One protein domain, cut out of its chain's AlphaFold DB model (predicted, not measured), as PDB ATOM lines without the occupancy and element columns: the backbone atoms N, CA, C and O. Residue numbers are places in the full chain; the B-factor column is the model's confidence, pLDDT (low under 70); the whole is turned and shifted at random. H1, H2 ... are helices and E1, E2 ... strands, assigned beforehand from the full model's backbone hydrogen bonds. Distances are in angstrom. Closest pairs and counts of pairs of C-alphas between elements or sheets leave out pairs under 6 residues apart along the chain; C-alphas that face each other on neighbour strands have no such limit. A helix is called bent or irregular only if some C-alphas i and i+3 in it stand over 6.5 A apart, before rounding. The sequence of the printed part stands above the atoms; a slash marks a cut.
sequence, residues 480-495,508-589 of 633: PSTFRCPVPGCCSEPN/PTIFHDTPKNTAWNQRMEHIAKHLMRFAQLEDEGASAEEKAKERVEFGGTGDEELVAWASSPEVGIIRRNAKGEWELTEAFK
ATOM      1  N   PRO A 480      -0.208  74.433  64.014       94.00
ATOM      2  CA  PRO A 480      -1.642  74.391  64.268       94.00
ATOM      3  C   PRO A 480      -2.214  73.014  63.920       94.00
ATOM      4  O   PRO A 480      -1.959  72.488  62.836       94.00
ATOM      5  N   SER A 481      -3.027  72.463  64.821       93.56
ATOM      6  CA  SER A 481      -3.735  71.194  64.606       93.56
ATOM      7  C   SER A 481      -4.934  71.314  63.661       93.56
ATOM      8  O   SER A 481      -5.560  70.308  63.318       93.56
ATOM      9  N   THR A 482      -5.251  72.537  63.230       93.56
ATOM     10  CA  THR A 482      -6.264  72.860  62.225       93.56
ATOM     11  C   THR A 482      -5.744  73.924  61.267       93.56
ATOM     12  O   THR A 482      -5.070  74.858  61.700       93.56
ATOM     13  N   PHE A 483      -6.092  73.812  59.988       93.50
ATOM     14  CA  PHE A 483      -5.805  74.820  58.964       93.50
ATOM     15  C   PHE A 483      -6.946  74.915  57.953       93.50
ATOM     16  O   PHE A 483      -7.459  73.888  57.522       93.50
ATOM     17  N   ARG A 484      -7.262  76.114  57.469       93.00
ATOM     18  CA  ARG A 484      -8.130  76.326  56.299       93.00
ATOM     19  C   ARG A 484      -7.365  76.322  54.976       93.00
ATOM     20  O   ARG A 484      -6.150  76.557  54.920       93.00
ATOM     21  N   CYS A 485      -8.096  76.079  53.890       94.00
ATOM     22  CA  CYS A 485      -7.663  76.487  52.557       94.00
ATOM     23  C   CYS A 485      -7.819  78.015  52.398       94.00
ATOM     24  O   CYS A 485      -8.893  78.530  52.705       94.00
ATOM     25  N   PRO A 486      -6.799  78.740  51.895       94.56
ATOM     26  CA  PRO A 486      -6.871  80.187  51.689       94.56
ATOM     27  C   PRO A 486      -7.613  80.610  50.409       94.56
ATOM     28  O   PRO A 486      -7.720  81.806  50.149       94.56
ATOM     29  N   VAL A 487      -8.095  79.664  49.593       92.88
ATOM     30  CA  VAL A 487      -8.844  79.958  48.361       92.88
ATOM     31  C   VAL A 487     -10.309  80.269  48.708       92.88
ATOM     32  O   VAL A 487     -10.985  79.406  49.283       92.88
ATOM     33  N   PRO A 488     -10.834  81.468  48.377       88.00
ATOM     34  CA  PRO A 488     -12.203  81.854  48.710       88.00
ATOM     35  C   PRO A 488     -13.241  80.886  48.134       88.00
ATOM     36  O   PRO A 488     -13.254  80.611  46.938       88.00
ATOM     37  N   GLY A 489     -14.129  80.373  48.989       85.62
ATOM     38  CA  GLY A 489     -15.178  79.437  48.576       85.62
ATOM     39  C   GLY A 489     -14.693  78.027  48.219       85.62
ATOM     40  O   GLY A 489     -15.490  77.245  47.704       85.62
ATOM     41  N   CYS A 490     -13.435  77.652  48.500       88.88
ATOM     42  CA  CYS A 490     -13.016  76.263  48.324       88.88
ATOM     43  C   CYS A 490     -13.739  75.341  49.318       88.88
ATOM     44  O   CYS A 490     -13.502  75.390  50.527       88.88
ATOM     45  N   CYS A 491     -14.603  74.485  48.770       78.31
ATOM     46  CA  CYS A 491     -15.451  73.535  49.490       78.31
ATOM     47  C   CYS A 491     -15.179  72.100  49.008       78.31
ATOM     48  O   CYS A 491     -16.090  71.359  48.647       78.31
ATOM     49  N   SER A 492     -13.904  71.709  48.948       66.31
ATOM     50  CA  SER A 492     -13.535  70.318  48.674       66.31
ATOM     51  C   SER A 492     -13.894  69.433  49.867       66.31
ATOM     52  O   SER A 492     -13.297  69.585  50.937       66.31
ATOM     53  N   GLU A 493     -14.793  68.461  49.682       57.28
ATOM     54  CA  GLU A 493     -14.886  67.330  50.610       57.28
ATOM     55  C   GLU A 493     -13.549  66.564  50.619       57.28
ATOM     56  O   GLU A 493     -13.025  66.232  49.548       57.28
ATOM     57  N   PRO A 494     -12.995  66.197  51.792       53.41
ATOM     58  CA  PRO A 494     -11.689  65.535  51.875       53.41
ATOM     59  C   PRO A 494     -11.642  64.137  51.226       53.41
ATOM     60  O   PRO A 494     -10.552  63.614  51.016       53.41
ATOM     61  N   ASN A 495     -12.795  63.555  50.870       51.06
ATOM     62  CA  ASN A 495     -12.922  62.272  50.162       51.06
ATOM     63  C   ASN A 495     -13.340  62.401  48.678       51.06
ATOM     64  O   ASN A 495     -13.683  61.398  48.056       51.06
ATOM     65  N   PRO A 508     -15.782  76.451  54.295       80.38
ATOM     66  CA  PRO A 508     -14.434  76.419  53.733       80.38
ATOM     67  C   PRO A 508     -13.709  75.135  54.148       80.38
ATOM     68  O   PRO A 508     -13.812  74.723  55.303       80.38
ATOM     69  N   THR A 509     -12.954  74.515  53.238       88.38
ATOM     70  CA  THR A 509     -12.219  73.276  53.531       88.38
ATOM     71  C   THR A 509     -11.260  73.470  54.713       88.38
ATOM     72  O   THR A 509     -10.313  74.257  54.632       88.38
ATOM     73  N   ILE A 510     -11.495  72.714  55.794       91.00
ATOM     74  CA  ILE A 510     -10.648  72.661  56.992       91.00
ATOM     75  C   ILE A 510      -9.907  71.319  57.035       91.00
ATOM     76  O   ILE A 510     -10.503  70.251  56.910       91.00
ATOM     77  N   PHE A 511      -8.597  71.383  57.240       93.44
ATOM     78  CA  PHE A 511      -7.713  70.254  57.504       93.44
ATOM     79  C   PHE A 511      -7.518  70.118  59.010       93.44
ATOM     80  O   PHE A 511      -7.297  71.118  59.693       93.44
ATOM     81  N   HIS A 512      -7.546  68.889  59.516       92.56
ATOM     82  CA  HIS A 512      -7.347  68.570  60.932       92.56
ATOM     83  C   HIS A 512      -6.190  67.580  61.082       92.56
ATOM     84  O   HIS A 512      -5.997  66.728  60.214       92.56
ATOM     85  N   ASP A 513      -5.431  67.660  62.174       91.62
ATOM     86  CA  ASP A 513      -4.414  66.653  62.485       91.62
ATOM     87  C   ASP A 513      -5.049  65.262  62.609       91.62
ATOM     88  O   ASP A 513      -6.034  65.058  63.319       91.62
ATOM     89  N   THR A 514      -4.451  64.284  61.930       90.38
ATOM     90  CA  THR A 514      -4.827  62.870  62.026       90.38
ATOM     91  C   THR A 514      -3.605  62.035  62.414       90.38
ATOM     92  O   THR A 514      -2.482  62.429  62.092       90.38
ATOM     93  N   PRO A 515      -3.778  60.835  63.004       86.56
ATOM     94  CA  PRO A 515      -2.654  59.951  63.338       86.56
ATOM     95  C   PRO A 515      -1.769  59.545  62.148       86.56
ATOM     96  O   PRO A 515      -0.658  59.069  62.357       86.56
ATOM     97  N   LYS A 516      -2.255  59.705  60.905       81.56
ATOM     98  CA  LYS A 516      -1.521  59.380  59.672       81.56
ATOM     99  C   LYS A 516      -0.936  60.603  58.955       81.56
ATOM    100  O   LYS A 516      -0.023  60.439  58.154       81.56
ATOM    101  N   ASN A 517      -1.481  61.804  59.165       84.56
ATOM    102  CA  ASN A 517      -1.102  62.997  58.405       84.56
ATOM    103  C   ASN A 517      -1.503  64.297  59.127       84.56
ATOM    104  O   ASN A 517      -2.654  64.437  59.547       84.56
ATOM    105  N   THR A 518      -0.596  65.272  59.213       92.00
ATOM    106  CA  THR A 518      -0.856  66.562  59.879       92.00
ATOM    107  C   THR A 518      -1.767  67.469  59.050       92.00
ATOM    108  O   THR A 518      -1.782  67.386  57.817       92.00
ATOM    109  N   ALA A 519      -2.488  68.381  59.710       93.81
ATOM    110  CA  ALA A 519      -3.299  69.413  59.061       93.81
ATOM    111  C   ALA A 519      -2.462  70.222  58.058       93.81
ATOM    112  O   ALA A 519      -2.892  70.476  56.934       93.81
ATOM    113  N   TRP A 520      -1.221  70.549  58.434       94.44
ATOM    114  CA  TRP A 520      -0.256  71.222  57.568       94.44
ATOM    115  C   TRP A 520       0.054  70.442  56.280       94.44
ATOM    116  O   TRP A 520       0.003  71.000  55.183       94.44
ATOM    117  N   ASN A 521       0.369  69.148  56.379       94.06
ATOM    118  CA  ASN A 521       0.739  68.350  55.209       94.06
ATOM    119  C   ASN A 521      -0.449  68.122  54.265       94.06
ATOM    120  O   ASN A 521      -0.261  68.166  53.043       94.06
ATOM    121  N   GLN A 522      -1.656  67.950  54.816       93.62
ATOM    122  CA  GLN A 522      -2.916  67.918  54.066       93.62
ATOM    123  C   GLN A 522      -3.157  69.247  53.334       93.62
ATOM    124  O   GLN A 522      -3.288  69.248  52.109       93.62
ATOM    125  N   ARG A 523      -3.098  70.379  54.054       94.44
ATOM    126  CA  ARG A 523      -3.194  71.739  53.496       94.44
ATOM    127  C   ARG A 523      -2.215  71.939  52.341       94.44
ATOM    128  O   ARG A 523      -2.596  72.423  51.281       94.44
ATOM    129  N   MET A 524      -0.962  71.522  52.509       95.44
ATOM    130  CA  MET A 524       0.083  71.669  51.493       95.44
ATOM    131  C   MET A 524      -0.068  70.704  50.302       95.44
ATOM    132  O   MET A 524       0.432  71.008  49.226       95.44
ATOM    133  N   GLU A 525      -0.712  69.538  50.442       94.44
ATOM    134  CA  GLU A 525      -1.134  68.739  49.271       94.44
ATOM    135  C   GLU A 525      -2.312  69.390  48.537       94.44
ATOM    136  O   GLU A 525      -2.328  69.436  47.311       94.44
ATOM    137  N   HIS A 526      -3.285  69.918  49.276       94.38
ATOM    138  CA  HIS A 526      -4.475  70.542  48.711       94.38
ATOM    139  C   HIS A 526      -4.153  71.846  47.961       94.38
ATOM    140  O   HIS A 526      -4.525  71.994  46.802       94.38
ATOM    141  N   ILE A 527      -3.373  72.751  48.562       95.00
ATOM    142  CA  ILE A 527      -2.947  74.008  47.925       95.00
ATOM    143  C   ILE A 527      -2.103  73.753  46.666       95.00
ATOM    144  O   ILE A 527      -2.193  74.518  45.707       95.00
ATOM    145  N   ALA A 528      -1.336  72.657  46.609       95.12
ATOM    146  CA  ALA A 528      -0.626  72.281  45.387       95.12
ATOM    147  C   ALA A 528      -1.584  72.007  44.212       95.12
ATOM    148  O   ALA A 528      -1.235  72.328  43.079       95.12
ATOM    149  N   LYS A 529      -2.788  71.467  44.469       93.94
ATOM    150  CA  LYS A 529      -3.809  71.233  43.433       93.94
ATOM    151  C   LYS A 529      -4.358  72.547  42.883       93.94
ATOM    152  O   LYS A 529      -4.413  72.685  41.668       93.94
ATOM    153  N   HIS A 530      -4.670  73.515  43.747       94.56
ATOM    154  CA  HIS A 530      -5.088  74.856  43.318       94.56
ATOM    155  C   HIS A 530      -4.010  75.547  42.472       94.56
ATOM    156  O   HIS A 530      -4.294  76.015  41.376       94.56
ATOM    157  N   LEU A 531      -2.743  75.526  42.907       94.56
ATOM    158  CA  LEU A 531      -1.630  76.097  42.129       94.56
ATOM    159  C   LEU A 531      -1.443  75.408  40.760       94.56
ATOM    160  O   LEU A 531      -1.153  76.077  39.770       94.56
ATOM    161  N   MET A 532      -1.642  74.087  40.682       93.12
ATOM    162  CA  MET A 532      -1.626  73.345  39.413       93.12
ATOM    163  C   MET A 532      -2.828  73.694  38.521       93.12
ATOM    164  O   MET A 532      -2.640  73.933  37.329       93.12
ATOM    165  N   ARG A 533      -4.051  73.754  39.070       92.56
ATOM    166  CA  ARG A 533      -5.274  74.047  38.303       92.56
ATOM    167  C   ARG A 533      -5.336  75.503  37.844       92.56
ATOM    168  O   ARG A 533      -5.760  75.755  36.723       92.56
ATOM    169  N   PHE A 534      -4.850  76.442  38.653       93.00
ATOM    170  CA  PHE A 534      -4.689  77.843  38.269       93.00
ATOM    171  C   PHE A 534      -3.788  77.980  37.031       93.00
ATOM    172  O   PHE A 534      -4.186  78.616  36.059       93.00
ATOM    173  N   ALA A 535      -2.627  77.312  37.018       91.50
ATOM    174  CA  ALA A 535      -1.735  77.298  35.856       91.50
ATOM    175  C   ALA A 535      -2.395  76.663  34.614       91.50
ATOM    176  O   ALA A 535      -2.295  77.212  33.522       91.50
ATOM    177  N   GLN A 536      -3.140  75.561  34.780       90.44
ATOM    178  CA  GLN A 536      -3.910  74.960  33.680       90.44
ATOM    179  C   GLN A 536      -4.966  75.921  33.120       90.44
ATOM    180  O   GLN A 536      -5.082  76.042  31.908       90.44
ATOM    181  N   LEU A 537      -5.699  76.647  33.971       91.50
ATOM    182  CA  LEU A 537      -6.651  77.674  33.532       91.50
ATOM    183  C   LEU A 537      -5.953  78.823  32.783       91.50
ATOM    184  O   LEU A 537      -6.544  79.417  31.877       91.50
ATOM    185  N   GLU A 538      -4.716  79.174  33.150       90.50
ATOM    186  CA  GLU A 538      -3.896  80.140  32.410       90.50
ATOM    187  C   GLU A 538      -3.536  79.636  31.007       90.50
ATOM    188  O   GLU A 538      -3.833  80.355  30.050       90.50
ATOM    189  N   ASP A 539      -3.044  78.402  30.873       90.31
ATOM    190  CA  ASP A 539      -2.757  77.757  29.579       90.31
ATOM    191  C   ASP A 539      -4.014  77.527  28.715       90.31
ATOM    192  O   ASP A 539      -3.978  77.708  27.499       90.31
ATOM    193  N   GLU A 540      -5.143  77.161  29.332       92.75
ATOM    194  CA  GLU A 540      -6.454  76.975  28.686       92.75
ATOM    195  C   GLU A 540      -7.068  78.297  28.187       92.75
ATOM    196  O   GLU A 540      -8.101  78.289  27.519       92.75
ATOM    197  N   GLY A 541      -6.472  79.450  28.518       93.12
ATOM    198  CA  GLY A 541      -7.006  80.762  28.150       93.12
ATOM    199  C   GLY A 541      -8.301  81.134  28.882       93.12
ATOM    200  O   GLY A 541      -8.983  82.066  28.461       93.12
ATOM    201  N   ALA A 542      -8.629  80.446  29.982       93.56
ATOM    202  CA  ALA A 542      -9.895  80.580  30.704       93.56
ATOM    203  C   ALA A 542     -10.152  82.001  31.242       93.56
ATOM    204  O   ALA A 542      -9.237  82.832  31.349       93.56
ATOM    205  N   SER A 543     -11.402  82.293  31.610       95.12
ATOM    206  CA  SER A 543     -11.801  83.627  32.062       95.12
ATOM    207  C   SER A 543     -11.120  84.037  33.374       95.12
ATOM    208  O   SER A 543     -10.684  83.211  34.182       95.12
ATOM    209  N   ALA A 544     -11.064  85.348  33.621       93.06
ATOM    210  CA  ALA A 544     -10.556  85.887  34.883       93.06
ATOM    211  C   ALA A 544     -11.380  85.418  36.100       93.06
ATOM    212  O   ALA A 544     -10.823  85.260  37.185       93.06
ATOM    213  N   GLU A 545     -12.680  85.155  35.924       91.19
ATOM    214  CA  GLU A 545     -13.565  84.668  36.988       91.19
ATOM    215  C   GLU A 545     -13.296  83.195  37.335       91.19
ATOM    216  O   GLU A 545     -13.286  82.823  38.506       91.19
ATOM    217  N   GLU A 546     -13.026  82.348  36.338       90.38
ATOM    218  CA  GLU A 546     -12.615  80.956  36.563       90.38
ATOM    219  C   GLU A 546     -11.246  80.895  37.249       90.38
ATOM    220  O   GLU A 546     -11.084  80.195  38.246       90.38
ATOM    221  N   LYS A 547     -10.288  81.709  36.793       91.06
ATOM    222  CA  LYS A 547      -8.958  81.842  37.414       91.06
ATOM    223  C   LYS A 547      -9.029  82.338  38.858       91.06
ATOM    224  O   LYS A 547      -8.255  81.884  39.696       91.06
ATOM    225  N   ALA A 548      -9.964  83.232  39.180       90.56
ATOM    226  CA  ALA A 548     -10.157  83.712  40.547       90.56
ATOM    227  C   ALA A 548     -10.581  82.596  41.525       90.56
ATOM    228  O   ALA A 548     -10.185  82.639  42.686       90.56
ATOM    229  N   LYS A 549     -11.315  81.573  41.060       90.06
ATOM    230  CA  LYS A 549     -11.795  80.442  41.886       90.06
ATOM    231  C   LYS A 549     -10.689  79.460  42.295       90.06
ATOM    232  O   LYS A 549     -10.885  78.679  43.217       90.06
ATOM    233  N   GLU A 550      -9.526  79.521  41.645       92.12
ATOM    234  CA  GLU A 550      -8.343  78.690  41.936       92.12
ATOM    235  C   GLU A 550      -7.170  79.509  42.512       92.12
ATOM    236  O   GLU A 550      -6.088  78.979  42.781       92.12
ATOM    237  N   ARG A 551      -7.351  80.823  42.696       92.75
ATOM    238  CA  ARG A 551      -6.286  81.731  43.124       92.75
ATOM    239  C   ARG A 551      -5.958  81.558  44.610       92.75
ATOM    240  O   ARG A 551      -6.783  81.807  45.484       92.75
ATOM    241  N   VAL A 552      -4.698  81.228  44.889       94.19
ATOM    242  CA  VAL A 552      -4.138  81.097  46.242       94.19
ATOM    243  C   VAL A 552      -3.497  82.416  46.686       94.19
ATOM    244  O   VAL A 552      -2.454  82.801  46.157       94.19
ATOM    245  N   GLU A 553      -4.067  83.084  47.695       93.25
ATOM    246  CA  GLU A 553      -3.514  84.325  48.268       93.25
ATOM    247  C   GLU A 553      -2.929  84.093  49.673       93.25
ATOM    248  O   GLU A 553      -3.598  84.233  50.697       93.25
ATOM    249  N   PHE A 554      -1.644  83.722  49.728       95.38
ATOM    250  CA  PHE A 554      -0.928  83.524  50.992       95.38
ATOM    251  C   PHE A 554      -0.796  84.825  51.792       95.38
ATOM    252  O   PHE A 554      -0.362  85.848  51.264       95.38
ATOM    253  N   GLY A 555      -1.100  84.762  53.089       91.12
ATOM    254  CA  GLY A 555      -0.989  85.903  54.003       91.12
ATOM    255  C   GLY A 555      -2.113  86.946  53.905       91.12
ATOM    256  O   GLY A 555      -2.053  87.956  54.609       91.12
ATOM    257  N   GLY A 556      -3.120  86.715  53.054       89.38
ATOM    258  CA  GLY A 556      -4.352  87.506  52.991       89.38
ATOM    259  C   GLY A 556      -5.384  87.099  54.052       89.38
ATOM    260  O   GLY A 556      -5.118  86.264  54.915       89.38
ATOM    261  N   THR A 557      -6.597  87.650  53.958       87.94
ATOM    262  CA  THR A 557      -7.730  87.341  54.862       87.94
ATOM    263  C   THR A 557      -8.224  85.893  54.761       87.94
ATOM    264  O   THR A 557      -8.838  85.385  55.692       87.94
ATOM    265  N   GLY A 558      -7.922  85.187  53.667       86.75
ATOM    266  CA  GLY A 558      -8.143  83.739  53.567       86.75
ATOM    267  C   GLY A 558      -7.167  82.900  54.407       86.75
ATOM    268  O   GLY A 558      -7.441  81.731  54.661       86.75
ATOM    269  N   ASP A 559      -6.038  83.470  54.848       92.88
ATOM    270  CA  ASP A 559      -4.920  82.732  55.454       92.88
ATOM    271  C   ASP A 559      -4.564  83.199  56.880       92.88
ATOM    272  O   ASP A 559      -3.424  83.079  57.338       92.88
ATOM    273  N   GLU A 560      -5.545  83.745  57.603       92.50
ATOM    274  CA  GLU A 560      -5.360  84.311  58.946       92.50
ATOM    275  C   GLU A 560      -4.781  83.308  59.957       92.50
ATOM    276  O   GLU A 560      -3.984  83.695  60.809       92.50
ATOM    277  N   GLU A 561      -5.107  82.017  59.840       93.81
ATOM    278  CA  GLU A 561      -4.591  80.962  60.727       93.81
ATOM    279  C   GLU A 561      -3.076  80.749  60.557       93.81
ATOM    280  O   GLU A 561      -2.355  80.615  61.551       93.81
ATOM    281  N   LEU A 562      -2.561  80.795  59.318       95.12
ATOM    282  CA  LEU A 562      -1.118  80.790  59.060       95.12
ATOM    283  C   LEU A 562      -0.466  82.049  59.628       95.12
ATOM    284  O   LEU A 562       0.577  81.956  60.275       95.12
ATOM    285  N   VAL A 563      -1.055  83.215  59.353       95.69
ATOM    286  CA  VAL A 563      -0.496  84.513  59.743       95.69
ATOM    287  C   VAL A 563      -0.413  84.620  61.263       95.69
ATOM    288  O   VAL A 563       0.667  84.884  61.783       95.69
ATOM    289  N   ALA A 564      -1.505  84.332  61.975       95.56
ATOM    290  CA  ALA A 564      -1.572  84.378  63.433       95.56
ATOM    291  C   ALA A 564      -0.584  83.404  64.092       95.56
ATOM    292  O   ALA A 564       0.112  83.785  65.036       95.56
ATOM    293  N   TRP A 565      -0.465  82.174  63.574       95.50
ATOM    294  CA  TRP A 565       0.531  81.214  64.052       95.50
ATOM    295  C   TRP A 565       1.961  81.702  63.799       95.50
ATOM    296  O   TRP A 565       2.757  81.788  64.736       95.50
ATOM    297  N   ALA A 566       2.288  82.073  62.560       95.69
ATOM    298  CA  ALA A 566       3.639  82.458  62.158       95.69
ATOM    299  C   ALA A 566       4.114  83.769  62.808       95.69
ATOM    300  O   ALA A 566       5.320  83.934  63.010       95.69
ATOM    301  N   SER A 567       3.187  84.681  63.140       95.50
ATOM    302  CA  SER A 567       3.465  85.933  63.856       95.50
ATOM    303  C   SER A 567       3.394  85.819  65.381       95.50
ATOM    304  O   SER A 567       3.648  86.804  66.074       95.50
ATOM    305  N   SER A 568       3.015  84.660  65.927       94.81
ATOM    306  CA  SER A 568       2.931  84.473  67.379       94.81
ATOM    307  C   SER A 568       4.321  84.581  68.037       94.81
ATOM    308  O   SER A 568       5.304  84.127  67.444       94.81
ATOM    309  N   PRO A 569       4.448  85.136  69.262       90.06
ATOM    310  CA  PRO A 569       5.752  85.330  69.909       90.06
ATOM    311  C   PRO A 569       6.557  84.045  70.172       90.06
ATOM    312  O   PRO A 569       7.777  84.110  70.275       90.06
ATOM    313  N   GLU A 570       5.896  82.886  70.276       87.50
ATOM    314  CA  GLU A 570       6.547  81.575  70.446       87.50
ATOM    315  C   GLU A 570       7.151  81.048  69.129       87.50
ATOM    316  O   GLU A 570       8.163  80.348  69.134       87.50
ATOM    317  N   VAL A 571       6.545  81.392  67.987       90.94
ATOM    318  CA  VAL A 571       6.932  80.887  66.662       90.94
ATOM    319  C   VAL A 571       7.860  81.866  65.948       90.94
ATOM    320  O   VAL A 571       8.910  81.454  65.453       90.94
ATOM    321  N   GLY A 572       7.498  83.152  65.905       90.94
ATOM    322  CA  GLY A 572       8.351  84.258  65.465       90.94
ATOM    323  C   GLY A 572       8.901  84.164  64.035       90.94
ATOM    324  O   GLY A 572       9.975  84.704  63.778       90.94
ATOM    325  N   ILE A 573       8.224  83.473  63.109       92.94
ATOM    326  CA  ILE A 573       8.683  83.330  61.713       92.94
ATOM    327  C   ILE A 573       8.543  84.662  60.969       92.94
ATOM    328  O   ILE A 573       9.483  85.085  60.295       92.94
ATOM    329  N   ILE A 574       7.399  85.334  61.130       95.38
ATOM    330  CA  ILE A 574       7.120  86.654  60.553       95.38
ATOM    331  C   ILE A 574       6.877  87.692  61.653       95.38
ATOM    332  O   ILE A 574       6.402  87.371  62.740       95.38
ATOM    333  N   ARG A 575       7.151  88.958  61.350       95.19
ATOM    334  CA  ARG A 575       6.801  90.125  62.174       95.19
ATOM    335  C   ARG A 575       6.317  91.259  61.273       95.19
ATOM    336  O   ARG A 575       6.614  91.258  60.080       95.19
ATOM    337  N   ARG A 576       5.593  92.241  61.817       94.19
ATOM    338  CA  ARG A 576       5.344  93.490  61.081       94.19
ATOM    339  C   ARG A 576       6.560  94.407  61.200       94.19
ATOM    340  O   ARG A 576       7.100  94.571  62.293       94.19
ATOM    341  N   ASN A 577       6.991  94.982  60.083       92.69
ATOM    342  CA  ASN A 577       8.056  95.977  60.042       92.69
ATOM    343  C   ASN A 577       7.534  97.370  60.461       92.69
ATOM    344  O   ASN A 577       6.349  97.550  60.746       92.69
ATOM    345  N   ALA A 578       8.405  98.385  60.463       93.06
ATOM    346  CA  ALA A 578       8.049  99.752  60.866       93.06
ATOM    347  C   ALA A 578       7.000 100.453  59.969       93.06
ATOM    348  O   ALA A 578       6.469 101.488  60.363       93.06
ATOM    349  N   LYS A 579       6.683  99.905  58.788       93.06
ATOM    350  CA  LYS A 579       5.594 100.368  57.911       93.06
ATOM    351  C   LYS A 579       4.299  99.554  58.073       93.06
ATOM    352  O   LYS A 579       3.309  99.847  57.413       93.06
ATOM    353  N   GLY A 580       4.307  98.507  58.900       91.50
ATOM    354  CA  GLY A 580       3.196  97.566  59.066       91.50
ATOM    355  C   GLY A 580       3.171  96.400  58.066       91.50
ATOM    356  O   GLY A 580       2.323  95.518  58.212       91.50
ATOM    357  N   GLU A 581       4.089  96.354  57.094       92.88
ATOM    358  CA  GLU A 581       4.242  95.243  56.137       92.88
ATOM    359  C   GLU A 581       4.770  93.990  56.864       92.88
ATOM    360  O   GLU A 581       5.502  94.110  57.849       92.88
ATOM    361  N   TRP A 582       4.443  92.785  56.391       95.12
ATOM    362  CA  TRP A 582       5.039  91.554  56.926       95.12
ATOM    363  C   TRP A 582       6.486  91.383  56.438       95.12
ATOM    364  O   TRP A 582       6.766  91.511  55.251       95.12
ATOM    365  N   GLU A 583       7.401  91.036  57.342       94.81
ATOM    366  CA  GLU A 583       8.754  90.574  57.016       94.81
ATOM    367  C   GLU A 583       9.095  89.287  57.783       94.81
ATOM    368  O   GLU A 583       8.623  89.072  58.902       94.81
ATOM    369  N   LEU A 584       9.948  88.438  57.207       93.62
ATOM    370  CA  LEU A 584      10.596  87.344  57.935       93.62
ATOM    371  C   LEU A 584      11.491  87.888  59.058       93.62
ATOM    372  O   LEU A 584      12.247  88.842  58.864       93.62
ATOM    373  N   THR A 585      11.470  87.238  60.221       89.12
ATOM    374  CA  THR A 585      12.406  87.526  61.320       89.12
ATOM    375  C   THR A 585      13.841  87.171  60.916       89.12
ATOM    376  O   THR A 585      14.078  86.256  60.130       89.12
ATOM    377  N   GLU A 586      14.833  87.887  61.450       68.44
ATOM    378  CA  GLU A 586      16.198  87.897  60.893       68.44
ATOM    379  C   GLU A 586      16.949  86.565  61.017       68.44
ATOM    380  O   GLU A 586      17.781  86.267  60.168       68.44
ATOM    381  N   ALA A 587      16.571  85.707  61.972       66.44
ATOM    382  CA  ALA A 587      17.037  84.319  62.056       66.44
ATOM    383  C   ALA A 587      16.623  83.445  60.845       66.44
ATOM    384  O   ALA A 587      17.220  82.394  60.614       66.44
ATOM    385  N   PHE A 588      15.619  83.876  60.069       64.50
ATOM    386  CA  PHE A 588      15.084  83.190  58.881       64.50
ATOM    387  C   PHE A 588      15.291  83.982  57.582       64.50
ATOM    388  O   PHE A 588      15.141  83.424  56.492       64.50
ATOM    389  N   LYS A 589      15.700  85.259  57.662       61.88
ATOM    390  CA  LYS A 589      16.214  85.994  56.497       61.88
ATOM    391  C   LYS A 589      17.451  85.252  55.982       61.88
ATOM    392  O   LYS A 589      18.452  85.138  56.687       61.88
TER     393      LYS A 589
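AT A GLANCE: This is residues 480 to 495 and 508 to 589 of the 633 residues of an uncharacterized protein of Chaetomium thermophilum (strain DSM 1495 / CBS 144.50 / IMI 039719) (UniProt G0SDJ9). One long helix, H1, makes one side of a flat model; the small antiparallel strand pair E1 and E2 packs at its first end, and the short helix H2 folds back beside its last residues. From H2 the chain returns to H3, which packs on E1 with residues 558 to 562 and leads with its last residues to a small hairpin, E3 and E4, far from H2. The printed part has 98 residues, with three named helices and four named strands in the order E1, E2, H1, H2, H3, E3, E4. The class is mixed, helices and strands, but under half of the residues are in named elements. The whole is only just loose, close to compact, with a radius of gyration of the C-alphas of 15.4 A and spans of 42 by 38 by 20 A.

IN THESE COORDINATES: E1 is residues 482 to 484, 7.1 A long, beginning at C-alpha 482 at (-6.264, 72.860, 62.225). E2 is residues 510 to 512, 6.6 A. H1 is residues 519 to 539, 30.6 A long, with C-alpha 539 at (-2.757, 77.757, 29.579). H2 is residues 544 to 548, 6.1 A, and H3 is residues 557 to 566, 14.4 A. H3 is irregular, with C-alphas 558 and 561 8.5 A apart. E3 is residues 574 to 576, 7.1 A, and E4 is residues 582 to 584, 7.0 A, ending at C-alpha 584 at (10.596, 87.344, 57.935).

HOW THE PARTS SIT: E1 and E2 are antiparallel neighbours at 159 degrees, with N 483 and O 511 3.0 A apart, within hydrogen-bond range. The closest C-alphas of E2 and H1 are those of His 512 and Ala 519, 4.5 A apart; those of E1 and H1 are Thr 482 and Ala 519, 5.5 A. H1 touches H2 with residues 534 to 538 alone, the closest C-alphas being those of Phe 534 and Lys 547, 5.9 A. The closest C-alphas of E1 and H3 are those of Phe 483 and Glu 561, 6.5 A. H1 and H3 are apart. The closest C-alphas of H3 and E3 are those of Ala 566 and Ile 574, 5.7 A. E3 and E4 form an antiparallel hairpin at 140 degrees, with N 575 and O 583 2.9 A apart, within hydrogen-bond range. In H2 every O i to N i+4 pair is within hydrogen-bond range; in H1 15 of 17 are, in H3 4 of 6.

THE WHOLE: The two C-alphas farthest apart are those of Gly 541 and Glu 570, 44.4 A. Residues 496 to 507 are not printed, and C-alphas 495 and 508 are 14.7 A apart across the cut, which lies in the link from E1 to E2. Of the links that are printed whole, none is long. The mean pLDDT of the printed part is 89.6; residues 492 to 495 and 586 to 589 are under 70.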